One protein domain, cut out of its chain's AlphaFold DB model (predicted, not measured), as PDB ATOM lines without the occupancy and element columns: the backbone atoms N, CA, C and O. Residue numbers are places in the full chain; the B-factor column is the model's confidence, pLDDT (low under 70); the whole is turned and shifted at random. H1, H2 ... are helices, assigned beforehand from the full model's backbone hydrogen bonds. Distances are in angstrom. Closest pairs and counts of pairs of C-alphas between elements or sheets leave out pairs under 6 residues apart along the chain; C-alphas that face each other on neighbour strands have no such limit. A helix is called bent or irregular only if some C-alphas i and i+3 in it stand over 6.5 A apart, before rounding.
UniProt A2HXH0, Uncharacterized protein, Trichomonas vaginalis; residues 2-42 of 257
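What this domain is: This is residues 2 to 42 of the 257 residues of an uncharacterized protein of Trichomonas vaginalis (UniProt A2HXH0). Two helices in a row along the chain, H1 and then H2, meet end to end at a corner and form a wide, open V, with nothing packed between the two arms. The one residue at the corner is Asn 23, and the far ends of the V are the beginning of H1 and the end of H2. The printed part has 41 residues with two named helices and no named strand, and its class is all helix. It is extended, with a radius of gyration of the C-alphas of 16.8 A, and its C-alphas span 52 by 19 by 6 A.

How they stand to each other: H1, residues 3 to 22, is followed by H2, residues 24 to 40, and the two meet only through their link. That link is tight, with 1 residue between the helices. The N-to-C direction is (0.68, 0.62, -0.39) for H1 and (0.27, -0.15, -0.95) for H2. Residues 2 to 42 stand free: no C-alpha 8 or more residues away along the chain comes within 10 A. In H2 every O i to N i+4 pair is within hydrogen-bond range; in H1 15 of 16 are.

Where its parts are: H1 runs from C-alpha 3 at (5.790, -48.498, 39.963) to C-alpha 22 at (26.999, -30.935, 31.491), a length of 28.8 A. H2 begins at Lys 24 and ends at Lys 40, whose C-alpha is at (39.761, -33.406, 5.027); its length is 24.3 A. Neither helix is bent.

The domain as a whole: The two C-alphas farthest apart are those of Ser 2 and Lys 40, at 52.3 A. The printed part has no cut and no long link. Its mean pLDDT is 72.2, and the model's confidence is low, under 70, at residues 2 to 6 and 20 to 29.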
ATOM      1  N   SER A   2       6.852 -53.299  39.595       50.34
ATOM      2  CA  SER A   2       6.409 -52.277  40.568       50.34
ATOM      3  C   SER A   2       6.599 -50.860  40.004       50.34
ATOM      4  O   SER A   2       7.579 -50.611  39.297       50.34
ATOM      5  N   LYS A   3       5.693 -49.927  40.330       56.25
ATOM      6  CA  LYS A   3       5.790 -48.498  39.963       56.25
ATOM      7  C   LYS A   3       7.132 -47.873  40.381       56.25
ATOM      8  O   LYS A   3       7.649 -47.013  39.674       56.25
ATOM      9  N   GLU A   4       7.754 -48.371  41.448       57.94
ATOM     10  CA  GLU A   4       9.081 -47.929  41.905       57.94
ATOM     11  C   GLU A   4      10.192 -48.307  40.918       57.94
ATOM     12  O   GLU A   4      11.127 -47.541  40.699       57.94
ATOM     13  N   THR A   5      10.069 -49.457  40.248       61.59
ATOM     14  CA  THR A   5      11.062 -49.909  39.258       61.59
ATOM     15  C   THR A   5      11.015 -49.105  37.958       61.59
ATOM     16  O   THR A   5      12.030 -49.015  37.269       61.59
ATOM     17  N   ALA A   6       9.864 -48.510  37.624       59.03
ATOM     18  CA  ALA A   6       9.726 -47.584  36.500       59.03
ATOM     19  C   ALA A   6      10.315 -46.207  36.849       59.03
ATOM     20  O   ALA A   6      11.130 -45.685  36.091       59.03
ATOM     21  N   SER A   7      10.008 -45.695  38.046       71.44
ATOM     22  CA  SER A   7      10.533 -44.418  38.554       71.44
ATOM     23  C   SER A   7      12.064 -44.410  38.673       71.44
ATOM     24  O   SER A   7      12.724 -43.463  38.253       71.44
ATOM     25  N   MET A   8      12.662 -45.507  39.150       74.19
ATOM     26  CA  MET A   8      14.122 -45.636  39.248       74.19
ATOM     27  C   MET A   8      14.827 -45.595  37.886       74.19
ATOM     28  O   MET A   8      15.886 -44.976  37.763       74.19
ATOM     29  N   ARG A   9      14.244 -46.210  36.845       76.94
ATOM     30  CA  ARG A   9      14.800 -46.156  35.479       76.94
ATOM     31  C   ARG A   9      14.726 -44.751  34.899       76.94
ATOM     32  O   ARG A   9      15.675 -44.306  34.262       76.94
ATOM     33  N   GLU A  10      13.625 -44.055  35.145       77.81
ATOM     34  CA  GLU A  10      13.397 -42.692  34.672       77.81
ATOM     35  C   GLU A  10      14.367 -41.697  35.332       77.81
ATOM     36  O   GLU A  10      15.000 -40.891  34.653       77.81
ATOM     37  N   ILE A  11      14.613 -41.840  36.639       82.12
ATOM     38  CA  ILE A  11      15.635 -41.069  37.367       82.12
ATOM     39  C   ILE A  11      17.034 -41.331  36.798       82.12
ATOM     40  O   ILE A  11      17.828 -40.403  36.629       82.12
ATOM     41  N   GLN A  12      17.359 -42.588  36.493       78.94
ATOM     42  CA  GLN A  12      18.665 -42.959  35.952       78.94
ATOM     43  C   GLN A  12      18.869 -42.420  34.529       78.94
ATOM     44  O   GLN A  12      19.944 -41.907  34.218       78.94
ATOM     45  N   HIS A  13      17.825 -42.459  33.701       82.00
ATOM     46  CA  HIS A  13      17.820 -41.876  32.363       82.00
ATOM     47  C   HIS A  13      18.002 -40.351  32.405       82.00
ATOM     48  O   HIS A  13      18.889 -39.810  31.743       82.00
ATOM     49  N   ASN A  14      17.259 -39.662  33.275       77.00
ATOM     50  CA  ASN A  14      17.356 -38.210  33.437       77.00
ATOM     51  C   ASN A  14      18.743 -37.774  33.933       77.00
ATOM     52  O   ASN A  14      19.292 -36.780  33.460       77.00
ATOM     53  N   ARG A  15      19.369 -38.550  34.826       82.00
ATOM     54  CA  ARG A  15      20.760 -38.319  35.253       82.00
ATOM     55  C   ARG A  15      21.755 -38.437  34.098       82.00
ATOM     56  O   ARG A  15      22.686 -37.640  34.029       82.00
ATOM     57  N   GLN A  16      21.568 -39.395  33.187       77.81
ATOM     58  CA  GLN A  16      22.433 -39.528  32.012       77.81
ATOM     59  C   GLN A  16      22.294 -38.345  31.052       77.81
ATOM     60  O   GLN A  16      23.311 -37.825  30.596       77.81
ATOM     61  N   LEU A  17      21.068 -37.874  30.807       75.88
ATOM     62  CA  LEU A  17      20.825 -36.682  29.990       75.88
ATOM     63  C   LEU A  17      21.494 -35.437  30.592       75.88
ATOM     64  O   LEU A  17      22.123 -34.665  29.872       75.88
ATOM     65  N   ILE A  18      21.436 -35.279  31.919       74.12
ATOM     66  CA  ILE A  18      22.102 -34.180  32.633       74.12
ATOM     67  C   ILE A  18      23.627 -34.280  32.502       74.12
ATOM     68  O   ILE A  18      24.273 -33.282  32.209       74.12
ATOM     69  N   LEU A  19      24.223 -35.466  32.657       72.12
ATOM     70  CA  LEU A  19      25.673 -35.651  32.502       72.12
ATOM     71  C   LEU A  19      26.154 -35.370  31.070       72.12
ATOM     72  O   LEU A  19      27.185 -34.725  30.885       72.12
ATOM     73  N   GLN A  20      25.394 -35.797  30.059       65.12
ATOM     74  CA  GLN A  20      25.670 -35.472  28.655       65.12
ATOM     75  C   GLN A  20      25.554 -33.966  28.397       65.12
ATOM     76  O   GLN A  20      26.421 -33.381  27.750       65.12
ATOM     77  N   ALA A  21      24.528 -33.324  28.961       60.72
ATOM     78  CA  ALA A  21      24.317 -31.887  28.856       60.72
ATOM     79  C   ALA A  21      25.330 -31.059  29.661       60.72
ATOM     80  O   ALA A  21      25.544 -29.903  29.321       60.72
ATOM     81  N   LEU A  22      25.946 -31.602  30.714       61.28
ATOM     82  CA  LEU A  22      26.999 -30.935  31.491       61.28
ATOM     83  C   LEU A  22      28.378 -31.086  30.836       61.28
ATOM     84  O   LEU A  22      29.233 -30.221  31.005       61.28
ATOM     85  N   ASN A  23      28.580 -32.120  30.018       63.69
ATOM     86  CA  ASN A  23      29.834 -32.362  29.309       63.69
ATOM     87  C   ASN A  23      29.962 -31.595  27.974       63.69
ATOM     88  O   ASN A  23      30.564 -32.092  27.017       63.69
ATOM     89  N   LYS A  24      29.405 -30.376  27.889       57.75
ATOM     90  CA  LYS A  24      29.343 -29.596  26.636       57.75
ATOM     91  C   LYS A  24      30.726 -29.379  26.014       57.75
ATOM     92  O   LYS A  24      30.853 -29.408  24.797       57.75
ATOM     93  N   ASN A  25      31.779 -29.220  26.824       53.59
ATOM     94  CA  ASN A  25      33.135 -28.958  26.326       53.59
ATOM     95  C   ASN A  25      33.803 -30.178  25.670       53.59
ATOM     96  O   ASN A  25      34.412 -30.027  24.610       53.59
ATOM     97  N   THR A  26      33.667 -31.387  26.226       53.38
ATOM     98  CA  THR A  26      34.244 -32.597  25.609       53.38
ATOM     99  C   THR A  26      33.448 -33.035  24.379       53.38
ATOM    100  O   THR A  26      34.044 -33.471  23.393       53.38
ATOM    101  N   THR A  27      32.119 -32.859  24.377       59.59
ATOM    102  CA  THR A  27      31.298 -33.100  23.179       59.59
ATOM    103  C   THR A  27      31.608 -32.096  22.074       59.59
ATOM    104  O   THR A  27      31.736 -32.494  20.921       59.59
ATOM    105  N   ASN A  28      31.813 -30.817  22.410       60.53
ATOM    106  CA  ASN A  28      32.176 -29.793  21.428       60.53
ATOM    107  C   ASN A  28      33.537 -30.090  20.783       60.53
ATOM    108  O   ASN A  28      33.627 -30.105  19.559       60.53
ATOM    109  N   PHE A  29      34.570 -30.409  21.574       61.47
ATOM    110  CA  PHE A  29      35.896 -30.742  21.037       61.47
ATOM    111  C   PHE A  29      35.868 -31.982  20.128       61.47
ATOM    112  O   PHE A  29      36.377 -31.938  19.010       61.47
ATOM    113  N   SER A  30      35.203 -33.062  20.559       72.50
ATOM    114  CA  SER A  30      35.044 -34.275  19.743       72.50
ATOM    115  C   SER A  30      34.298 -34.000  18.433       72.50
ATOM    116  O   SER A  30      34.677 -34.517  17.382       72.50
ATOM    117  N   ASN A  31      33.264 -33.157  18.473       76.44
ATOM    118  CA  ASN A  31      32.497 -32.794  17.284       76.44
ATOM    119  C   ASN A  31      33.322 -31.941  16.309       76.44
ATOM    120  O   ASN A  31      33.291 -32.210  15.111       76.44
ATOM    121  N   TYR A  32      34.114 -30.978  16.797       78.06
ATOM    122  CA  TYR A  32      35.019 -30.199  15.944       78.06
ATOM    123  C   TYR A  32      36.067 -31.082  15.259       78.06
ATOM    124  O   TYR A  32      36.300 -30.925  14.059       78.06
ATOM    125  N   SER A  33      36.650 -32.049  15.979       80.19
ATOM    126  CA  SER A  33      37.586 -33.012  15.388       80.19
ATOM    127  C   SER A  33      36.936 -33.813  14.259       80.19
ATOM    128  O   SER A  33      37.482 -33.840  13.156       80.19
ATOM    129  N   LYS A  34      35.739 -34.371  14.482       82.31
ATOM    130  CA  LYS A  34      35.008 -35.157  13.470       82.31
ATOM    131  C   LYS A  34      34.641 -34.344  12.228       82.31
ATOM    132  O   LYS A  34      34.753 -34.845  11.111       82.31
ATOM    133  N   ILE A  35      34.224 -33.087  12.404       82.62
ATOM    134  CA  ILE A  35      33.934 -32.183  11.280       82.62
ATOM    135  C   ILE A  35      35.215 -31.904  10.490       82.62
ATOM    136  O   ILE A  35      35.204 -31.976   9.265       82.62
ATOM    137  N   SER A  36      36.332 -31.633  11.174       84.19
ATOM    138  CA  SER A  36      37.612 -31.370  10.508       84.19
ATOM    139  C   SER A  36      38.126 -32.571   9.708       84.19
ATOM    140  O   SER A  36      38.664 -32.394   8.619       84.19
ATOM    141  N   GLU A  37      37.931 -33.785  10.222       87.75
ATOM    142  CA  GLU A  37      38.271 -35.037   9.547       87.75
ATOM    143  C   GLU A  37      37.363 -35.258   8.332       87.75
ATOM    144  O   GLU A  37      37.859 -35.434   7.225       87.75
ATOM    145  N   SER A  38      36.048 -35.079   8.498       85.56
ATOM    146  CA  SER A  38      35.072 -35.196   7.404       85.56
ATOM    147  C   SER A  38      35.331 -34.202   6.264       85.56
ATOM    148  O   SER A  38      35.139 -34.542   5.097       85.56
ATOM    149  N   LEU A  39      35.785 -32.983   6.583       85.94
ATOM    150  CA  LEU A  39      36.198 -31.980   5.595       85.94
ATOM    151  C   LEU A  39      37.499 -32.379   4.878       85.94
ATOM    152  O   LEU A  39      37.613 -32.180   3.672       85.94
ATOM    153  N   LYS A  40      38.479 -32.947   5.598       86.81
ATOM    154  CA  LYS A  40      39.761 -33.406   5.027       86.81
ATOM    155  C   LYS A  40      39.592 -34.608   4.104       86.81
ATOM    156  O   LYS A  40      40.222 -34.658   3.054       86.81
ATOM    157  N   GLU A  41      38.756 -35.560   4.499       88.00
ATOM    158  CA  GLU A  41      38.462 -36.772   3.728       88.00
ATOM    159  C   GLU A  41      37.524 -36.509   2.538       88.00
ATOM    160  O   GLU A  41      37.342 -37.383   1.695       88.00
ATOM    161  N   GLY A  42      36.922 -35.316   2.453       83.94
ATOM    162  CA  GLY A  42      35.971 -34.949   1.399       83.94
ATOM    163  C   GLY A  42      34.559 -35.514   1.598       83.94
ATOM    164  O   GLY A  42      33.718 -35.388   0.710       83.94
TER     165      GLY A  42